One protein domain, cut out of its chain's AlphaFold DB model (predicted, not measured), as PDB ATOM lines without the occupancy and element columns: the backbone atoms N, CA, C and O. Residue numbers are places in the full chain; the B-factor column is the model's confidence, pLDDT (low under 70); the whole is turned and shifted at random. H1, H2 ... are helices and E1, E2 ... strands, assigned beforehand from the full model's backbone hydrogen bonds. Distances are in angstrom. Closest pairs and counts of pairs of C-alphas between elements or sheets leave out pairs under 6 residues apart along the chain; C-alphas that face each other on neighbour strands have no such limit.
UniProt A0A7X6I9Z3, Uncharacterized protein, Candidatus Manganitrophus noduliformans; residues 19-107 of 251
ATOM      1  N   PHE A  19      95.455 111.186 151.812       92.44
ATOM      2  CA  PHE A  19      94.707 110.558 150.732       92.44
ATOM      3  C   PHE A  19      95.321 109.218 150.335       92.44
ATOM      4  O   PHE A  19      96.481 108.916 150.638       92.44
ATOM      5  N   GLY A  20      94.520 108.407 149.653       92.25
ATOM      6  CA  GLY A  20      94.921 107.120 149.102       92.25
ATOM      7  C   GLY A  20      94.356 106.911 147.705       92.25
ATOM      8  O   GLY A  20      93.322 107.461 147.342       92.25
ATOM      9  N   VAL A  21      95.043 106.099 146.911       92.81
ATOM     10  CA  VAL A  21      94.591 105.672 145.587       92.81
ATOM     11  C   VAL A  21      93.417 104.709 145.735       92.81
ATOM     12  O   VAL A  21      93.474 103.738 146.501       92.81
ATOM     13  N   VAL A  22      92.358 104.950 144.970       88.62
ATOM     14  CA  VAL A  22      91.159 104.111 144.980       88.62
ATOM     15  C   VAL A  22      91.470 102.744 144.373       88.62
ATOM     16  O   VAL A  22      92.171 102.624 143.372       88.62
ATOM     17  N   ASN A  23      90.928 101.678 144.970       86.06
ATOM     18  CA  ASN A  23      91.165 100.291 144.548       86.06
ATOM     19  C   ASN A  23      92.651  99.863 144.549       86.06
ATOM     20  O   ASN A  23      93.005  98.928 143.826       86.06
ATOM     21  N   PHE A  24      93.496 100.480 145.383       86.75
ATOM     22  CA  PHE A  24      94.936 100.202 145.456       86.75
ATOM     23  C   PHE A  24      95.298  98.710 145.565       86.75
ATOM     24  O   PHE A  24      96.241  98.254 144.924       86.75
ATOM     25  N   GLU A  25      94.480  97.921 146.263       84.38
ATOM     26  CA  GLU A  25      94.671  96.471 146.426       84.38
ATOM     27  C   GLU A  25      94.656  95.676 145.103       84.38
ATOM     28  O   GLU A  25      95.150  94.549 145.027       84.38
ATOM     29  N   LYS A  26      94.093  96.245 144.026       83.06
ATOM     30  CA  LYS A  26      94.160  95.662 142.674       83.06
ATOM     31  C   LYS A  26      95.518  95.897 142.009       83.06
ATOM     32  O   LYS A  26      95.932  95.109 141.153       83.06
ATOM     33  N   PHE A  27      96.182  96.992 142.370       84.81
ATOM     34  CA  PHE A  27      97.464  97.414 141.812       84.81
ATOM     35  C   PHE A  27      98.633  96.820 142.593       84.81
ATOM     36  O   PHE A  27      99.656  96.461 142.000       84.81
ATOM     37  N   GLN A  28      98.465  96.653 143.909       83.94
ATOM     38  CA  GLN A  28      99.467  96.066 144.780       83.94
ATOM     39  C   GLN A  28      98.846  95.204 145.880       83.94
ATOM     40  O   GLN A  28      97.893  95.611 146.519       83.94
ATOM     41  N   HIS A  29      99.409  94.013 146.103       78.19
ATOM     42  CA  HIS A  29      98.894  93.023 147.064       78.19
ATOM     43  C   HIS A  29      99.874  92.721 148.210       78.19
ATOM     44  O   HIS A  29      99.529  91.996 149.145       78.19
ATOM     45  N   TYR A  30     101.107  93.234 148.137       73.88
ATOM     46  CA  TYR A  30     102.076  93.098 149.219       73.88
ATOM     47  C   TYR A  30     101.763  94.092 150.340       73.88
ATOM     48  O   TYR A  30     101.628  95.283 150.083       73.88
ATOM     49  N   LYS A  31     101.680  93.585 151.574       64.38
ATOM     50  CA  LYS A  31     101.448  94.392 152.784       64.38
ATOM     51  C   LYS A  31     102.743  94.738 153.520       64.38
ATOM     52  O   LYS A  31     102.905  95.861 153.969       64.38
ATOM     53  N   ASP A  32     103.679  93.786 153.564       59.25
ATOM     54  CA  ASP A  32     104.940  93.903 154.319       59.25
ATOM     55  C   ASP A  32     106.180  93.990 153.419       59.25
ATOM     56  O   ASP A  32     107.317  93.907 153.881       59.25
ATOM     57  N   ARG A  33     105.982  94.122 152.102       68.56
ATOM     58  CA  ARG A  33     107.075  94.298 151.141       68.56
ATOM     59  C   ARG A  33     106.863  95.583 150.363       68.56
ATOM     60  O   ARG A  33     105.737  95.885 149.990       68.56
ATOM     61  N   ASN A  34     107.958  96.288 150.095       69.50
ATOM     62  CA  ASN A  34     107.994  97.480 149.252       69.50
ATOM     63  C   ASN A  34     108.546  97.094 147.865       69.50
ATOM     64  O   ASN A  34     109.750  97.216 147.628       69.50
ATOM     65  N   PRO A  35     107.720  96.491 146.991       78.94
ATOM     66  CA  PRO A  35     108.161  96.041 145.678       78.94
ATOM     67  C   PRO A  35     108.595  97.236 144.818       78.94
ATOM     68  O   PRO A  35     108.013  98.316 144.921       78.94
ATOM     69  N   PRO A  36     109.553  97.047 143.898       83.69
ATOM     70  CA  PRO A  36     110.026  98.122 143.025       83.69
ATOM     71  C   PRO A  36     109.039  98.478 141.894       83.69
ATOM     72  O   PRO A  36     109.390  99.250 141.008       83.69
ATOM     73  N   TRP A  37     107.833  97.900 141.878       87.69
ATOM     74  CA  TRP A  37     106.852  98.023 140.797       87.69
ATOM     75  C   TRP A  37     105.411  98.082 141.320       87.69
ATOM     76  O   TRP A  37     105.107  97.639 142.431       87.69
ATOM     77  N   ILE A  38     104.506  98.559 140.464       90.81
ATOM     78  CA  ILE A  38     103.050  98.537 140.651       90.81
ATOM     79  C   ILE A  38     102.364  97.996 139.388       90.81
ATOM     80  O   ILE A  38     102.870  98.194 138.284       90.81
ATOM     81  N   LYS A  39     101.243  97.270 139.527       91.56
ATOM     82  CA  LYS A  39     100.504  96.750 138.363       91.56
ATOM     83  C   LYS A  39      99.687  97.860 137.712       91.56
ATOM     84  O   LYS A  39      98.840  98.462 138.367       91.56
ATOM     85  N   LEU A  40      99.878  98.038 136.410       92.00
ATOM     86  CA  LEU A  40      99.044  98.879 135.559       92.00
ATOM     87  C   LEU A  40      98.150  97.975 134.702       92.00
ATOM     88  O   LEU A  40      98.653  97.174 133.917       92.00
ATOM     89  N   HIS A  41      96.833  98.064 134.887       89.38
ATOM     90  CA  HIS A  41      95.865  97.256 134.133       89.38
ATOM     91  C   HIS A  41      95.439  97.990 132.861       89.38
ATOM     92  O   HIS A  41      95.190  99.193 132.899       89.38
ATOM     93  N   ASN A  42      95.310  97.265 131.748       90.38
ATOM     94  CA  ASN A  42      94.889  97.833 130.460       90.38
ATOM     95  C   ASN A  42      93.467  98.413 130.492       90.38
ATOM     96  O   ASN A  42      93.198  99.362 129.765       90.38
ATOM     97  N   THR A  43      92.609  97.919 131.388       88.06
ATOM     98  CA  THR A  43      91.248  98.426 131.619       88.06
ATOM     99  C   THR A  43      91.212  99.900 132.023       88.06
ATOM    100  O   THR A  43      90.150 100.511 132.019       88.06
ATOM    101  N   LEU A  44      92.352 100.492 132.404       88.25
ATOM    102  CA  LEU A  44      92.462 101.937 132.611       88.25
ATOM    103  C   LEU A  44      92.133 102.726 131.335       88.25
ATOM    104  O   LEU A  44      91.572 103.812 131.428       88.25
ATOM    105  N   LEU A  45      92.442 102.174 130.158       90.00
ATOM    106  CA  LEU A  45      92.140 102.802 128.869       90.00
ATOM    107  C   LEU A  45      90.638 102.814 128.549       90.00
ATOM    108  O   LEU A  45      90.215 103.610 127.717       90.00
ATOM    109  N   ASP A  46      89.844 101.989 129.235       90.25
ATOM    110  CA  ASP A  46      88.385 101.961 129.100       90.25
ATOM    111  C   ASP A  46      87.694 102.992 130.019       90.25
ATOM    112  O   ASP A  46      86.487 103.211 129.909       90.25
ATOM    113  N   SER A  47      88.428 103.629 130.947       86.19
ATOM    114  CA  SER A  47      87.869 104.641 131.854       86.19
ATOM    115  C   SER A  47      87.687 105.973 131.132       86.19
ATOM    116  O   SER A  47      88.653 106.612 130.705       86.19
ATOM    117  N   TYR A  48      86.434 106.423 131.064       86.88
ATOM    118  CA  TYR A  48      86.081 107.737 130.536       86.88
ATOM    119  C   TYR A  48      86.758 108.858 131.336       86.88
ATOM    120  O   TYR A  48      87.346 109.768 130.756       86.88
ATOM    121  N   GLU A  49      86.761 108.741 132.664       89.69
ATOM    122  CA  GLU A  49      87.393 109.690 133.582       89.69
ATOM    123  C   GLU A  49      88.893 109.820 133.305       89.69
ATOM    124  O   GLU A  49      89.429 110.927 133.288       89.69
ATOM    125  N   PHE A  50      89.571 108.700 133.029       91.81
ATOM    126  CA  PHE A  50      90.987 108.708 132.666       91.81
ATOM    127  C   PHE A  50      91.203 109.360 131.298       91.81
ATOM    128  O   PHE A  50      92.169 110.097 131.109       91.81
ATOM    129  N   GLY A  51      90.292 109.125 130.350       90.81
ATOM    130  CA  GLY A  51      90.292 109.770 129.039       90.81
ATOM    131  C   GLY A  51      90.182 111.297 129.115       90.81
ATOM    132  O   GLY A  51      90.862 111.983 128.351       90.81
ATOM    133  N   CYS A  52      89.393 111.817 130.062       89.25
ATOM    134  CA  CYS A  52      89.191 113.253 130.280       89.25
ATOM    135  C   CYS A  52      90.409 113.985 130.859       89.25
ATOM    136  O   CYS A  52      90.504 115.204 130.706       89.25
ATOM    137  N   LEU A  53      91.334 113.273 131.510       91.50
ATOM    138  CA  LEU A  53      92.527 113.884 132.089       91.50
ATOM    139  C   LEU A  53      93.438 114.480 131.011       91.50
ATOM    140  O   LEU A  53      93.675 113.883 129.955       91.50
ATOM    141  N   GLN A  54      94.045 115.622 131.331       91.75
ATOM    142  CA  GLN A  54      95.169 116.145 130.557       91.75
ATOM    143  C   GLN A  54      96.327 115.140 130.559       91.75
ATOM    144  O   GLN A  54      96.551 114.435 131.544       91.75
ATOM    145  N   ASP A  55      97.121 115.105 129.489       92.75
ATOM    146  CA  ASP A  55      98.221 114.137 129.365       92.75
ATOM    147  C   ASP A  55      99.236 114.243 130.515       92.75
ATOM    148  O   ASP A  55      99.755 113.233 130.996       92.75
ATOM    149  N   ALA A  56      99.460 115.459 131.023       92.75
ATOM    150  CA  ALA A  56     100.266 115.680 132.220       92.75
ATOM    151  C   ALA A  56      99.615 115.077 133.480       92.75
ATOM    152  O   ALA A  56     100.295 114.378 134.228       92.75
ATOM    153  N   SER A  57      98.308 115.279 133.690       93.38
ATOM    154  CA  SER A  57      97.567 114.704 134.822       93.38
ATOM    155  C   SER A  57      97.539 113.173 134.769       93.38
ATOM    156  O   SER A  57      97.711 112.525 135.800       93.38
ATOM    157  N   LYS A  58      97.433 112.573 133.572       94.94
ATOM    158  CA  LYS A  58      97.574 111.116 133.382       94.94
ATOM    159  C   LYS A  58      98.936 110.625 133.869       94.94
ATOM    160  O   LYS A  58      99.010 109.648 134.612       94.94
ATOM    161  N   ALA A  59     100.018 111.310 133.494       95.06
ATOM    162  CA  ALA A  59     101.361 110.964 133.956       95.06
ATOM    163  C   ALA A  59     101.509 111.148 135.477       95.06
ATOM    164  O   ALA A  59     102.046 110.264 136.146       95.06
ATOM    165  N   HIS A  60     100.993 112.247 136.035       95.81
ATOM    166  CA  HIS A  60     101.007 112.487 137.479       95.81
ATOM    167  C   HIS A  60     100.283 111.376 138.241       95.81
ATOM    168  O   HIS A  60     100.836 110.849 139.202       95.81
ATOM    169  N   LEU A  61      99.104 110.954 137.774       95.31
ATOM    170  CA  LEU A  61      98.341 109.862 138.372       95.31
ATOM    171  C   LEU A  61      99.159 108.562 138.444       95.31
ATOM    172  O   LEU A  61      99.248 107.944 139.506       95.31
ATOM    173  N   LEU A  62      99.809 108.175 137.344       95.12
ATOM    174  CA  LEU A  62     100.638 106.964 137.301       95.12
ATOM    175  C   LEU A  62     101.846 107.049 138.248       95.12
ATOM    176  O   LEU A  62     102.195 106.066 138.906       95.12
ATOM    177  N   LEU A  63     102.473 108.222 138.359       95.81
ATOM    178  CA  LEU A  63     103.580 108.441 139.291       95.81
ATOM    179  C   LEU A  63     103.109 108.454 140.753       95.81
ATOM    180  O   LEU A  63     103.801 107.923 141.623       95.81
ATOM    181  N   ILE A  64     101.918 108.993 141.029       95.19
ATOM    182  CA  ILE A  64     101.278 108.944 142.349       95.19
ATOM    183  C   ILE A  64     100.987 107.497 142.747       95.19
ATOM    184  O   ILE A  64     101.209 107.143 143.900       95.19
ATOM    185  N   TRP A  65     100.562 106.629 141.823       94.62
ATOM    186  CA  TRP A  65     100.371 105.202 142.115       94.62
ATOM    187  C   TRP A  65     101.671 104.534 142.562       94.62
ATOM    188  O   TRP A  65     101.693 103.798 143.553       94.62
ATOM    189  N   LEU A  66     102.775 104.828 141.874       93.56
ATOM    190  CA  LEU A  66     104.093 104.334 142.262       93.56
ATOM    191  C   LEU A  66     104.532 104.899 143.622       93.56
ATOM    192  O   LEU A  66     105.114 104.189 144.441       93.56
ATOM    193  N   LEU A  67     104.231 106.167 143.898       92.81
ATOM    194  CA  LEU A  67     104.516 106.772 145.195       92.81
ATOM    195  C   LEU A  67     103.677 106.126 146.310       92.81
ATOM    196  O   LEU A  67     104.217 105.780 147.360       92.81
ATOM    197  N   ALA A  68     102.392 105.874 146.061       91.88
ATOM    198  CA  ALA A  68     101.486 105.192 146.979       91.88
ATOM    199  C   ALA A  68     101.987 103.785 147.338       91.88
ATOM    200  O   ALA A  68     101.872 103.377 148.496       91.88
ATOM    201  N   SER A  69     102.627 103.073 146.397       90.12
ATOM    202  CA  SER A  69     103.200 101.747 146.668       90.12
ATOM    203  C   SER A  69     104.341 101.752 147.676       90.12
ATOM    204  O   SER A  69     104.550 100.752 148.353       90.12
ATOM    205  N   ARG A  70     105.040 102.881 147.822       87.75
ATOM    206  CA  ARG A  70     106.118 103.059 148.804       87.75
ATOM    207  C   ARG A  70     105.616 103.485 150.183       87.75
ATOM    208  O   ARG A  70     106.376 103.424 151.145       87.75
ATOM    209  N   HIS A  71     104.368 103.941 150.260       87.62
ATOM    210  CA  HIS A  71     103.776 104.587 151.432       87.62
ATOM    211  C   HIS A  71     102.495 103.885 151.912       87.62
ATOM    212  O   HIS A  71     101.668 104.500 152.580       87.62
ATOM    213  N   ASN A  72     102.312 102.599 151.579       85.75
ATOM    214  CA  ASN A  72     101.143 101.801 151.980       85.75
ATOM    215  C   ASN A  72      99.807 102.507 151.690       85.75
ATOM    216  O   ASN A  72      98.880 102.465 152.498       85.75
ATOM    217  N   ASN A  73      99.737 103.191 150.545       90.19
ATOM    218  CA  ASN A  73      98.570 103.946 150.104       90.19
ATOM    219  C   ASN A  73      98.074 105.035 151.077       90.19
ATOM    220  O   ASN A  73      96.891 105.371 151.064       90.19
ATOM    221  N   ARG A  74      98.957 105.583 151.921       88.56
ATOM    222  CA  ARG A  74      98.669 106.753 152.762       88.56
ATOM    223  C   ARG A  74      99.659 107.868 152.460       88.56
ATOM    224  O   ARG A  74     100.817 107.814 152.872       88.56
ATOM    225  N   LEU A  75      99.193 108.871 151.727       90.88
ATOM    226  CA  LEU A  75      99.976 110.028 151.305       90.88
ATOM    227  C   LEU A  75      99.429 111.299 151.971       90.88
ATOM    228  O   LEU A  75      98.225 111.382 152.207       90.88
ATOM    229  N   PRO A  76     100.274 112.290 152.299       91.00
ATOM    230  CA  PRO A  76      99.790 113.579 152.781       91.00
ATOM    231  C   PRO A  76      99.053 114.319 151.658       91.00
ATOM    232  O   PRO A  76      99.528 114.321 150.521       91.00
ATOM    233  N   LEU A  77      97.929 114.970 151.974       87.38
ATOM    234  CA  LEU A  77      97.233 115.866 151.042       87.38
ATOM    235  C   LEU A  77      97.990 117.201 150.931       87.38
ATOM    236  O   LEU A  77      97.569 118.230 151.450       87.38
ATOM    237  N   ASP A  78      99.165 117.147 150.306       88.38
ATOM    238  CA  ASP A  78     100.073 118.276 150.097       88.38
ATOM    239  C   ASP A  78     100.594 118.233 148.654       88.38
ATOM    240  O   ASP A  78     101.484 117.450 148.309       88.38
ATOM    241  N   GLU A  79     100.022 119.080 147.798       90.38
ATOM    242  CA  GLU A  79     100.363 119.164 146.374       90.38
ATOM    243  C   GLU A  79     101.847 119.435 146.138       90.38
ATOM    244  O   GLU A  79     102.447 118.871 145.217       90.38
ATOM    245  N   LYS A  80     102.466 120.278 146.974       89.56
ATOM    246  CA  LYS A  80     103.876 120.641 146.839       89.56
ATOM    247  C   LYS A  80     104.753 119.444 147.171       89.56
ATOM    248  O   LYS A  80     105.640 119.100 146.390       89.56
ATOM    249  N   TRP A  81     104.468 118.777 148.288       92.12
ATOM    250  CA  TRP A  81     105.184 117.567 148.679       92.12
ATOM    251  C   TRP A  81     105.055 116.475 147.611       92.12
ATOM    252  O   TRP A  81     106.053 115.857 147.236       92.12
ATOM    253  N   ILE A  82     103.851 116.259 147.073       93.81
ATOM    254  CA  ILE A  82     103.620 115.272 146.013       93.81
ATOM    255  C   ILE A  82     104.402 115.640 144.751       93.81
ATOM    256  O   ILE A  82     105.124 114.790 144.228       93.81
ATOM    257  N   SER A  83     104.320 116.895 144.305       93.69
ATOM    258  CA  SER A  83     105.017 117.388 143.111       93.69
ATOM    259  C   SER A  83     106.530 117.177 143.208       93.69
ATOM    260  O   SER A  83     107.144 116.668 142.271       93.69
ATOM    261  N   GLU A  84     107.130 117.472 144.366       93.00
ATOM    262  CA  GLU A  84     108.556 117.234 144.622       93.00
ATOM    263  C   GLU A  84     108.908 115.739 144.574       93.00
ATOM    264  O   GLU A  84     109.927 115.351 143.995       93.00
ATOM    265  N   ARG A  85     108.064 114.869 145.145       93.38
ATOM    266  CA  ARG A  85     108.324 113.422 145.202       93.38
ATOM    267  C   ARG A  85     108.160 112.712 143.872       93.38
ATOM    268  O   ARG A  85     108.925 111.785 143.604       93.38
ATOM    269  N   ILE A  86     107.207 113.137 143.049       94.06
ATOM    270  CA  ILE A  86     107.033 112.597 141.698       94.06
ATOM    271  C   ILE A  86     107.886 113.328 140.653       94.06
ATOM    272  O   ILE A  86     107.859 112.955 139.485       94.06
ATOM    273  N   GLN A  87     108.660 114.341 141.068       93.44
ATOM    274  CA  GLN A  87     109.496 115.178 140.200       93.44
ATOM    275  C   GLN A  87     108.692 115.890 139.097       93.44
ATOM    276  O   GLN A  87     109.151 116.043 137.961       93.44
ATOM    277  N   ALA A  88     107.477 116.332 139.427       91.50
ATOM    278  CA  ALA A  88     106.646 117.093 138.510       91.50
ATOM    279  C   ALA A  88     107.221 118.502 138.308       91.50
ATOM    280  O   ALA A  88     107.604 119.188 139.253       91.50
ATOM    281  N   LYS A  89     107.271 118.949 137.048       88.25
ATOM    282  CA  LYS A  89     107.661 120.327 136.694       88.25
ATOM    283  C   LYS A  89     106.495 121.312 136.778       88.25
ATOM    284  O   LYS A  89     106.715 122.516 136.849       88.25
ATOM    285  N   LYS A  90     105.269 120.798 136.688       85.62
ATOM    286  CA  LYS A  90     104.017 121.542 136.833       85.62
ATOM    287  C   LYS A  90     103.354 121.114 138.138       85.62
ATOM    288  O   LYS A  90     103.619 120.009 138.607       85.62
ATOM    289  N   ASN A  91     102.492 121.965 138.686       83.94
ATOM    290  CA  ASN A  91     101.712 121.604 139.865       83.94
ATOM    291  C   ASN A  91     100.840 120.380 139.569       83.94
ATOM    292  O   ASN A  91     100.295 120.234 138.470       83.94
ATOM    293  N   VAL A  92     100.756 119.497 140.555       89.44
ATOM    294  CA  VAL A  92      99.869 118.339 140.547       89.44
ATOM    295  C   VAL A  92      98.506 118.788 141.050       89.44
ATOM    296  O   VAL A  92      98.402 119.227 142.188       89.44
ATOM    297  N   ASP A  93      97.483 118.658 140.212       92.00
ATOM    298  CA  ASP A  93      96.098 118.967 140.565       92.00
ATOM    299  C   ASP A  93      95.482 117.764 141.297       92.00
ATOM    300  O   ASP A  93      95.076 116.778 140.677       92.00
ATOM    301  N   LEU A  94      95.520 117.783 142.633       89.81
ATOM    302  CA  LEU A  94      94.946 116.704 143.441       89.81
ATOM    303  C   LEU A  94      93.417 116.786 143.473       89.81
ATOM    304  O   LEU A  94      92.766 115.742 143.513       89.81
ATOM    305  N   ASP A  95      92.850 117.987 143.376       89.62
ATOM    306  CA  ASP A  95      91.404 118.211 143.359       89.62
ATOM    307  C   ASP A  95      90.751 117.575 142.121       89.62
ATOM    308  O   ASP A  95      89.718 116.910 142.236       89.62
ATOM    309  N   GLU A  96      91.380 117.680 140.943       91.38
ATOM    310  CA  GLU A  96      90.950 116.986 139.719       91.38
ATOM    311  C   GLU A  96      90.906 115.462 139.932       91.38
ATOM    312  O   GLU A  96      89.930 114.797 139.567       91.38
ATOM    313  N   LEU A  97      91.937 114.898 140.569       91.50
ATOM    314  CA  LEU A  97      92.034 113.459 140.820       91.50
ATOM    315  C   LEU A  97      91.035 112.972 141.883       91.50
ATOM    316  O   LEU A  97      90.542 111.844 141.771       91.50
ATOM    317  N   ILE A  98      90.722 113.799 142.886       91.12
ATOM    318  CA  ILE A  98      89.670 113.533 143.881       91.12
ATOM    319  C   ILE A  98      88.305 113.547 143.193       91.12
ATOM    320  O   ILE A  98      87.542 112.585 143.295       91.12
ATOM    321  N   LYS A  99      88.025 114.599 142.413       88.62
ATOM    322  CA  LYS A  99      86.760 114.780 141.690       88.62
ATOM    323  C   LYS A  99      86.462 113.618 140.742       88.62
ATOM    324  O   LYS A  99      85.322 113.162 140.659       88.62
ATOM    325  N   LEU A 100      87.484 113.115 140.051       87.69
ATOM    326  CA  LEU A 100      87.389 111.968 139.142       87.69
ATOM    327  C   LEU A 100      87.497 110.604 139.849       87.69
ATOM    328  O   LEU A 100      87.506 109.567 139.188       87.69
ATOM    329  N   LYS A 101      87.544 110.581 141.189       90.06
ATOM    330  CA  LYS A 101      87.581 109.374 142.033       90.06
ATOM    331  C   LYS A 101      88.776 108.453 141.779       90.06
ATOM    332  O   LYS A 101      88.694 107.239 141.979       90.06
ATOM    333  N   PHE A 102      89.908 109.022 141.374       91.44
ATOM    334  CA  PHE A 102      91.175 108.296 141.321       91.44
ATOM    335  C   PHE A 102      91.853 108.215 142.691       91.44
ATOM    336  O   PHE A 102      92.563 107.241 142.972       91.44
ATOM    337  N   ILE A 103      91.606 109.206 143.550       93.06
ATOM    338  CA  ILE A 103      92.076 109.258 144.935       93.06
ATOM    339  C   ILE A 103      90.932 109.625 145.891       93.06
ATOM    340  O   ILE A 103      89.968 110.275 145.502       93.06
ATOM    341  N   GLU A 104      91.040 109.182 147.139       91.00
ATOM    342  CA  GLU A 104      90.080 109.421 148.222       91.00
ATOM    343  C   GLU A 104      90.793 110.049 149.422       91.00
ATOM    344  O   GLU A 104      91.881 109.603 149.794       91.00
ATOM    345  N   CYS A 105      90.167 111.049 150.044       88.25
ATOM    346  CA  CYS A 105      90.691 111.731 151.224       88.25
ATOM    347  C   CYS A 105      90.196 111.082 152.521       88.25
ATOM    348  O   CYS A 105      89.053 110.639 152.630       88.25
ATOM    349  N   TYR A 106      91.060 111.079 153.527       83.12
ATOM    350  CA  TYR A 106      90.828 110.533 154.852       83.12
ATOM    351  C   TYR A 106      91.203 111.567 155.912       83.12
ATOM    352  O   TYR A 106      92.237 112.233 155.803       83.12
ATOM    353  N   ASP A 107      90.389 111.665 156.956       81.06
ATOM    354  CA  ASP A 107      90.706 112.472 158.130       81.06
ATOM    355  C   ASP A 107      91.797 111.828 159.010       81.06
ATOM    356  O   ASP A 107      92.309 110.738 158.733       81.06
TER     357      ASP A 107
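AT A GLANCE: This is residues 19 to 107 of the 251 residues of an uncharacterized protein of Candidatus Manganitrophus noduliformans (UniProt A0A7X6I9Z3). One long helix, H4, runs through the middle of a rounded body, and the smaller parts are set round it: H5 packs crosswise on one part of it, while the short two-stranded sheet of E1 and E2, with H6 beside E2, lies on another side. From H1 a long loop, residues 28 to 41, swings out and leads to H2 and H3, an outlying arc in which residues 42 to 47 stick out, before the chain turns into H4. The printed part has 89 residues, with six named helices and two named strands in the order E1, H1, H2, H3, H4, H5, H6, E2; the sheet, in the order E1 - E2, is antiparallel, and the class is mostly helix. The whole is compact, with a radius of gyration of the C-alphas of 12.4 A and spans of 33 by 30 by 26 A.

IN THESE COORDINATES: E1, residues 19 to 21, begins at C-alpha 19, (94.707, 110.558, 150.732). H1 is residues 24 to 27, 5.2 A long; H2 is residues 42 to 46, 7.8 A; H3 is residues 48 to 52, 6.3 A. H4, residues 55 to 70, measures 23.7 A from first to last C-alpha, beginning at (98.221, 114.137, 129.365). H5, residues 79 to 86, measures 10.5 A, and H6, residues 94 to 99, 8.6 A. E2, residues 103 to 106, measures 10.1 A and ends at C-alpha 106, (90.828, 110.533, 154.852).

HOW THE PARTS SIT: E1 and E2 are antiparallel neighbours at 147 degrees, with N 20 and O 104 within hydrogen-bond range at 2.9 A, as are N 104 and O 20 at 2.9 A. The closest C-alphas of E1 and H4, those of Val 21 and Trp 65, are 6.8 A apart. H1 and H4 are near each other, with 6 pairs of C-alphas within 10 A. H2 and H3 are close but not clearly touching, the closest C-alphas being those of Leu 44 and Phe 50, 6.9 A apart. H3 and H4 are close but not clearly touching, at Phe 50 and Lys 58, whose C-alphas are 7.0 A apart. H4, with residues 60 to 67 alone, touches H5 about perpendicular, at 78 degrees; the closest C-alphas, those of Leu 63 and Ile 86, are 5.9 A apart. The closest C-alphas of H6 and E2, those of Leu 97 and Ile 103, are 5.9 A apart. H2 and H4 are apart. In H3, H5 and H6 every O i to N i+4 pair is within hydrogen-bond range; in H4 11 of 12 are, in H2 0 of 1 with 2 of 2 O i to N i+3 pairs, and H1 is too short for such a pair.

THE WHOLE: The two C-alphas farthest apart, those of Asp 32 and Cys 52, are 34.6 A apart. The printed part has no cut, and the link from H1 to H2 is long. The mean pLDDT of the printed part is 88.6, and residues 31 to 34 are under 70.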